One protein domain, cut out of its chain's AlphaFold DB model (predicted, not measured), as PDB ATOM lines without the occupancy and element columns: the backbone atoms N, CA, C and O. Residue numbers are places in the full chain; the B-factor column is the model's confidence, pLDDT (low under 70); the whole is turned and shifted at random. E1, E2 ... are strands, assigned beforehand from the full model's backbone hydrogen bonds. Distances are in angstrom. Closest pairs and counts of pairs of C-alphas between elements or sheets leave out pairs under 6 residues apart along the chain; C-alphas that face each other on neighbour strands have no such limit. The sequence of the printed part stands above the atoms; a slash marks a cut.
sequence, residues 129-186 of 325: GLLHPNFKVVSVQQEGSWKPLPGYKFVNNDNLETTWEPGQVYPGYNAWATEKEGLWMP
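Overview. This is residues 129 to 186 of the 325 residues of an uncharacterized protein of Cytophagaceae bacterium SJW1-29 (UniProt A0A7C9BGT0). With little regular structure, the model is mostly loops with three tiny hairpins, E1-E2 and E3-E4 near each other and E5-E6 at one end of the long axis. The printed part has 58 residues, 18 of them in six named strands, E1 to E6: all strand, three antiparallel two-stranded sheets. It is compact, radius of gyration 11.6 A, and spans 33 by 21 by 17 A.

Along the chain. Find C-alpha 137 at (196.319, 201.038, 240.195), where E1, residues 137 to 139, begins. Go on to E2, 146 to 148; E3, 152 to 154; E4, 162 to 164; and E5, 175 to 177. E6, 184 to 186, ends at C-alpha 186, (200.686, 211.089, 259.181), 6.7 A from its first C-alpha.

Arrangement. Within hydrogen-bond range you find N 138 and O 147 in hairpin E1-E2, 2.8 A; N 153 and O 163 in hairpin E3-E4, 2.9 A; N 176 and O 185 in hairpin E5-E6, 2.7 A. The closest C-alphas of E2 and E3, Pro 148 and Phe 154, are 6.6 A apart. E2 and E5 are apart.

Size, cuts and confidence. C-alphas 143 and 186, the farthest apart, are 32.8 A apart. The printed part has no cut, no long link and no pLDDT under 70.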
ATOM      1  N   GLY A 129     201.800 206.956 235.003       97.25
ATOM      2  CA  GLY A 129     201.094 207.878 235.890       97.25
ATOM      3  C   GLY A 129     199.598 207.990 235.603       97.25
ATOM      4  O   GLY A 129     198.895 208.658 236.356       97.25
ATOM      5  N   LEU A 130     199.087 207.318 234.566       97.75
ATOM      6  CA  LEU A 130     197.653 207.253 234.282       97.75
ATOM      7  C   LEU A 130     196.951 206.240 235.195       97.75
ATOM      8  O   LEU A 130     197.404 205.098 235.321       97.75
ATOM      9  N   LEU A 131     195.845 206.668 235.807       97.69
ATOM     10  CA  LEU A 131     194.986 205.836 236.653       97.69
ATOM     11  C   LEU A 131     194.195 204.830 235.814       97.69
ATOM     12  O   LEU A 131     193.706 205.161 234.732       97.69
ATOM     13  N   HIS A 132     194.027 203.614 236.331       97.88
ATOM     14  CA  HIS A 132     193.109 202.653 235.728       97.88
ATOM     15  C   HIS A 132     191.652 203.033 236.056       97.88
ATOM     16  O   HIS A 132     191.363 203.351 237.209       97.88
ATOM     17  N   PRO A 133     190.704 202.975 235.099       95.75
ATOM     18  CA  PRO A 133     189.319 203.397 235.337       95.75
ATOM     19  C   PRO A 133     188.586 202.543 236.384       95.75
ATOM     20  O   PRO A 133     187.771 203.065 237.135       95.75
ATOM     21  N   ASN A 134     188.902 201.246 236.453       96.12
ATOM     22  CA  ASN A 134     188.162 200.278 237.277       96.12
ATOM     23  C   ASN A 134     188.944 199.724 238.481       96.12
ATOM     24  O   ASN A 134     188.370 199.012 239.297       96.12
ATOM     25  N   PHE A 135     190.244 200.008 238.597       97.56
ATOM     26  CA  PHE A 135     191.117 199.388 239.602       97.56
ATOM     27  C   PHE A 135     191.951 200.458 240.305       97.56
ATOM     28  O   PHE A 135     192.260 201.490 239.708       97.56
ATOM     29  N   LYS A 136     192.352 200.227 241.563       97.69
ATOM     30  CA  LYS A 136     193.160 201.184 242.344       97.69
ATOM     31  C   LYS A 136     194.642 201.023 242.020       97.69
ATOM     32  O   LYS A 136     195.470 200.770 242.890       97.69
ATOM     33  N   VAL A 137     194.967 201.175 240.742       98.00
ATOM     34  CA  VAL A 137     196.319 201.038 240.195       98.00
ATOM     35  C   VAL A 137     196.642 202.209 239.273       98.00
ATOM     36  O   VAL A 137     195.758 202.891 238.748       98.00
ATOM     37  N   VAL A 138     197.932 202.428 239.056       97.94
ATOM     38  CA  VAL A 138     198.471 203.436 238.149       97.94
ATOM     39  C   VAL A 138     199.526 202.803 237.242       97.94
ATOM     40  O   VAL A 138     200.297 201.938 237.666       97.94
ATOM     41  N   SER A 139     199.545 203.207 235.979       98.25
ATOM     42  CA  SER A 139     200.504 202.722 234.978       98.25
ATOM     43  C   SER A 139     201.943 203.115 235.330       98.25
ATOM     44  O   SER A 139     202.217 204.231 235.800       98.25
ATOM     45  N   VAL A 140     202.898 202.213 235.098       98.06
ATOM     46  CA  VAL A 140     204.336 202.478 235.313       98.06
ATOM     47  C   VAL A 140     205.079 202.670 233.991       98.06
ATOM     48  O   VAL A 140     204.460 202.757 232.941       98.06
ATOM     49  N   GLN A 141     206.404 202.828 234.028       97.88
ATOM     50  CA  GLN A 141     207.209 203.122 232.834       97.88
ATOM     51  C   GLN A 141     207.155 202.011 231.775       97.88
ATOM     52  O   GLN A 141     207.198 202.310 230.588       97.88
ATOM     53  N   GLN A 142     207.049 200.749 232.196       98.19
ATOM     54  CA  GLN A 142     206.933 199.606 231.295       98.19
ATOM     55  C   GLN A 142     205.488 199.449 230.801       98.19
ATOM     56  O   GLN A 142     204.553 199.440 231.601       98.19
ATOM     57  N   GLU A 143     205.318 199.302 229.487       97.69
ATOM     58  CA  GLU A 143     204.016 199.091 228.851       97.69
ATOM     59  C   GLU A 143     203.306 197.850 229.406       97.69
ATOM     60  O   GLU A 143     203.932 196.822 229.674       97.69
ATOM     61  N   GLY A 144     202.000 197.976 229.650       96.50
ATOM     62  CA  GLY A 144     201.177 196.922 230.246       96.50
ATOM     63  C   GLY A 144     201.427 196.673 231.738       96.50
ATOM     64  O   GLY A 144     200.705 195.885 232.344       96.50
ATOM     65  N   SER A 145     202.407 197.342 232.355       97.62
ATOM     66  CA  SER A 145     202.731 197.154 233.770       97.62
ATOM     67  C   SER A 145     202.017 198.172 234.656       97.62
ATOM     68  O   SER A 145     201.961 199.371 234.370       97.62
ATOM     69  N   TRP A 146     201.525 197.699 235.795       98.31
ATOM     70  CA  TRP A 146     200.744 198.489 236.740       98.31
ATOM     71  C   TRP A 146     201.351 198.402 238.135       98.31
ATOM     72  O   TRP A 146     201.913 197.377 238.513       98.31
ATOM     73  N   LYS A 147     201.213 199.474 238.915       97.50
ATOM     74  CA  LYS A 147     201.489 199.459 240.355       97.50
ATOM     75  C   LYS A 147     200.228 199.840 241.126       97.50
ATOM     76  O   LYS A 147     199.492 200.709 240.647       97.50
ATOM     77  N   PRO A 148     199.973 199.258 242.306       97.75
ATOM     78  CA  PRO A 148     198.884 199.701 243.161       97.75
ATOM     79  C   PRO A 148     199.049 201.176 243.524       97.75
ATOM     80  O   PRO A 148     200.168 201.701 243.600       97.75
ATOM     81  N   LEU A 149     197.928 201.855 243.739       96.94
ATOM     82  CA  LEU A 149     197.948 203.159 244.378       96.94
ATOM     83  C   LEU A 149     198.490 203.024 245.806       96.94
ATOM     84  O   LEU A 149     198.353 201.963 246.416       96.94
ATOM     85  N   PRO A 150     199.093 204.082 246.366       96.06
ATOM     86  CA  PRO A 150     199.515 204.068 247.758       96.06
ATOM     87  C   PRO A 150     198.373 203.624 248.677       96.06
ATOM     88  O   PRO A 150     197.238 204.070 248.513       96.06
ATOM     89  N   GLY A 151     198.687 202.757 249.644       96.19
ATOM     90  CA  GLY A 151     197.705 202.192 250.576       96.19
ATOM     91  C   GLY A 151     197.022 200.923 250.069       96.19
ATOM     92  O   GLY A 151     196.328 200.256 250.830       96.19
ATOM     93  N   TYR A 152     197.245 200.556 248.806       97.38
ATOM     94  CA  TYR A 152     196.733 199.329 248.212       97.38
ATOM     95  C   TYR A 152     197.860 198.340 247.913       97.38
ATOM     96  O   TYR A 152     198.990 198.725 247.607       97.38
ATOM     97  N   LYS A 153     197.519 197.053 247.920       97.44
ATOM     98  CA  LYS A 153     198.336 195.963 247.374       97.44
ATOM     99  C   LYS A 153     197.529 195.145 246.376       97.44
ATOM    100  O   LYS A 153     196.299 195.145 246.434       97.44
ATOM    101  N   PHE A 154     198.206 194.423 245.491       97.81
ATOM    102  CA  PHE A 154     197.545 193.434 244.643       97.81
ATOM    103  C   PHE A 154     197.004 192.270 245.482       97.81
ATOM    104  O   PHE A 154     197.659 191.823 246.425       97.81
ATOM    105  N   VAL A 155     195.807 191.789 245.140       97.62
ATOM    106  CA  VAL A 155     195.225 190.572 245.732       97.62
ATOM    107  C   VAL A 155     195.911 189.331 245.154       97.62
ATOM    108  O   VAL A 155     196.272 188.421 245.897       97.62
ATOM    109  N   ASN A 156     196.133 189.328 243.838       96.06
ATOM    110  CA  ASN A 156     196.921 188.342 243.107       96.06
ATOM    111  C   ASN A 156     197.778 189.064 242.048       96.06
ATOM    112  O   ASN A 156     197.404 190.129 241.572       96.06
ATOM    113  N   ASN A 157     198.910 188.483 241.657       93.81
ATOM    114  CA  ASN A 157     199.789 189.024 240.617       93.81
ATOM    115  C   ASN A 157     199.243 188.819 239.191       93.81
ATOM    116  O   ASN A 157     199.742 189.448 238.261       93.81
ATOM    117  N   ASP A 158     198.243 187.950 239.010       94.94
ATOM    118  CA  ASP A 158     197.677 187.633 237.690       94.94
ATOM    119  C   ASP A 158     196.581 188.615 237.240       94.94
ATOM    120  O   ASP A 158     196.173 188.599 236.078       94.94
ATOM    121  N   ASN A 159     196.065 189.453 238.145       96.19
ATOM    122  CA  ASN A 159     195.012 190.419 237.850       96.19
ATOM    123  C   ASN A 159     195.326 191.799 238.455       96.19
ATOM    124  O   ASN A 159     196.290 191.982 239.192       96.19
ATOM    125  N   LEU A 160     194.519 192.803 238.104       97.69
ATOM    126  CA  LEU A 160     194.675 194.175 238.607       97.69
ATOM    127  C   LEU A 160     193.830 194.445 239.858       97.69
ATOM    128  O   LEU A 160     193.653 195.602 240.242       97.69
ATOM    129  N   GLU A 161     193.288 193.402 240.489       98.06
ATOM    130  CA  GLU A 161     192.500 193.564 241.702       98.06
ATOM    131  C   GLU A 161     193.406 193.962 242.858       98.06
ATOM    132  O   GLU A 161     194.461 193.378 243.114       98.06
ATOM    133  N   THR A 162     192.965 194.978 243.583       98.00
ATOM    134  CA  THR A 162     193.712 195.560 244.687       98.00
ATOM    135  C   THR A 162     192.863 195.590 245.936       98.00
ATOM    136  O   THR A 162     191.669 195.876 245.861       98.00
ATOM    137  N   THR A 163     193.496 195.389 247.083       97.94
ATOM    138  CA  THR A 163     192.870 195.556 248.393       97.94
ATOM    139  C   THR A 163     193.624 196.599 249.205       97.94
ATOM    140  O   THR A 163     194.841 196.746 249.058       97.94
ATOM    141  N   TRP A 164     192.891 197.345 250.026       98.00
ATOM    142  CA  TRP A 164     193.470 198.288 250.971       98.00
ATOM    143  C   TRP A 164     194.234 197.527 252.059       98.00
ATOM    144  O   TRP A 164     193.727 196.547 252.606       98.00
ATOM    145  N   GLU A 165     195.452 197.963 252.370       97.69
ATOM    146  CA  GLU A 165     196.292 197.338 253.391       97.69
ATOM    147  C   GLU A 165     196.767 198.381 254.413       97.69
ATOM    148  O   GLU A 165     197.599 199.236 254.088       97.69
ATOM    149  N   PRO A 166     196.258 198.318 255.656       97.38
ATOM    150  CA  PRO A 166     196.705 199.180 256.744       97.38
ATOM    151  C   PRO A 166     198.216 199.067 256.983       97.38
ATOM    152  O   PRO A 166     198.817 198.007 256.820       97.38
ATOM    153  N   GLY A 167     198.839 200.181 257.365       95.25
ATOM    154  CA  GLY A 167     200.282 200.284 257.593       95.25
ATOM    155  C   GLY A 167     201.118 200.533 256.333       95.25
ATOM    156  O   GLY A 167     202.296 200.866 256.456       95.25
ATOM    157  N   GLN A 168     200.543 200.448 255.128       95.25
ATOM    158  CA  GLN A 168     201.260 200.807 253.902       95.25
ATOM    159  C   GLN A 168     201.609 202.299 253.872       95.25
ATOM    160  O   GLN A 168     200.761 203.163 254.104       95.25
ATOM    161  N   VAL A 169     202.867 202.603 253.555       91.94
ATOM    162  CA  VAL A 169     203.386 203.975 253.523       91.94
ATOM    163  C   VAL A 169     203.077 204.625 252.176       91.94
ATOM    164  O   VAL A 169     203.252 204.015 251.123       91.94
ATOM    165  N   TYR A 170     202.683 205.896 252.198       93.75
ATOM    166  CA  TYR A 170     202.673 206.785 251.043       93.75
ATOM    167  C   TYR A 170     203.921 207.684 251.096       93.75
ATOM    168  O   TYR A 170     203.911 208.705 251.788       93.75
ATOM    169  N   PRO A 171     204.984 207.382 250.318       88.31
ATOM    170  CA  PRO A 171     206.243 208.129 250.379       88.31
ATOM    171  C   PRO A 171     206.110 209.614 250.022       88.31
ATOM    172  O   PRO A 171     206.776 210.451 250.613       88.31
ATOM    173  N   GLY A 172     205.229 209.956 249.074       89.38
ATOM    174  CA  GLY A 172     205.003 211.342 248.651       89.38
ATOM    175  C   GLY A 172     204.377 212.241 249.720       89.38
ATOM    176  O   GLY A 172     204.495 213.456 249.617       89.38
ATOM    177  N   TYR A 173     203.753 211.660 250.745       90.38
ATOM    178  CA  TYR A 173     203.007 212.401 251.761       90.38
ATOM    179  C   TYR A 173     203.413 212.066 253.195       90.38
ATOM    180  O   TYR A 173     202.794 212.579 254.115       90.38
ATOM    181  N   ASN A 174     204.419 211.213 253.422       94.75
ATOM    182  CA  ASN A 174     204.797 210.760 254.766       94.75
ATOM    183  C   ASN A 174     203.568 210.376 255.608       94.75
ATOM    184  O   ASN A 174     203.354 210.898 256.700       94.75
ATOM    185  N   ALA A 175     202.732 209.489 255.071       95.69
ATOM    186  CA  ALA A 175     201.506 209.035 255.717       95.69
ATOM    187  C   ALA A 175     201.350 207.522 255.583       95.69
ATOM    188  O   ALA A 175     201.869 206.926 254.639       95.69
ATOM    189  N   TRP A 176     200.661 206.899 256.531       96.31
ATOM    190  CA  TRP A 176     200.364 205.471 256.562       96.31
ATOM    191  C   TRP A 176     198.870 205.254 256.345       96.31
ATOM    192  O   TRP A 176     198.035 206.019 256.844       96.31
ATOM    193  N   ALA A 177     198.535 204.211 255.593       96.75
ATOM    194  CA  ALA A 177     197.168 203.742 255.439       96.75
ATOM    195  C   ALA A 177     196.625 203.283 256.801       96.75
ATOM    196  O   ALA A 177     197.286 202.528 257.513       96.75
ATOM    197  N   THR A 178     195.435 203.744 257.187       97.19
ATOM    198  CA  THR A 178     194.784 203.303 258.435       97.19
ATOM    199  C   THR A 178     193.943 202.046 258.206       97.19
ATOM    200  O   THR A 178     193.839 201.564 257.085       97.19
ATOM    201  N   GLU A 179     193.279 201.540 259.244       97.00
ATOM    202  CA  GLU A 179     192.333 200.415 259.141       97.00
ATOM    203  C   GLU A 179     191.146 200.677 258.197       97.00
ATOM    204  O   GLU A 179     190.524 199.743 257.694       97.00
ATOM    205  N   LYS A 180     190.809 201.947 257.940       97.31
ATOM    206  CA  LYS A 180     189.688 202.324 257.075       97.31
ATOM    207  C   LYS A 180     190.197 202.815 255.724       97.31
ATOM    208  O   LYS A 180     191.007 203.739 255.663       97.31
ATOM    209  N   GLU A 181     189.659 202.242 254.649       96.19
ATOM    210  CA  GLU A 181     190.017 202.613 253.279       96.19
ATOM    211  C   GLU A 181     189.867 204.120 253.032       96.19
ATOM    212  O   GLU A 181     188.867 204.743 253.403       96.19
ATOM    213  N   GLY A 182     190.894 204.706 252.411       92.25
ATOM    214  CA  GLY A 182     190.947 206.128 252.081       92.25
ATOM    215  C   GLY A 182     191.269 207.050 253.260       92.25
ATOM    216  O   GLY A 182     191.465 208.246 253.040       92.25
ATOM    217  N   LEU A 183     191.363 206.528 254.490       94.25
ATOM    218  CA  LEU A 183     191.841 207.293 255.638       94.25
ATOM    219  C   LEU A 183     193.338 207.083 255.845       94.25
ATOM    220  O   LEU A 183     193.833 205.957 255.936       94.25
ATOM    221  N   TRP A 184     194.032 208.205 255.982       95.56
ATOM    222  CA  TRP A 184     195.472 208.288 256.149       95.56
ATOM    223  C   TRP A 184     195.808 208.855 257.522       95.56
ATOM    224  O   TRP A 184     195.087 209.708 258.042       95.56
ATOM    225  N   MET A 185     196.918 208.404 258.092       95.38
ATOM    226  CA  MET A 185     197.500 208.945 259.319       95.38
ATOM    227  C   MET A 185     198.911 209.439 259.002       95.38
ATOM    228  O   MET A 185     199.637 208.730 258.309       95.38
ATOM    229  N   PRO A 186     199.330 210.635 259.447       96.56
ATOM    230  CA  PRO A 186     200.686 211.089 259.181       96.56
ATOM    231  C   PRO A 186     201.690 210.177 259.899       96.56
ATOM    232  O   PRO A 186     201.416 209.667 260.987       96.56
TER     233      PRO A 186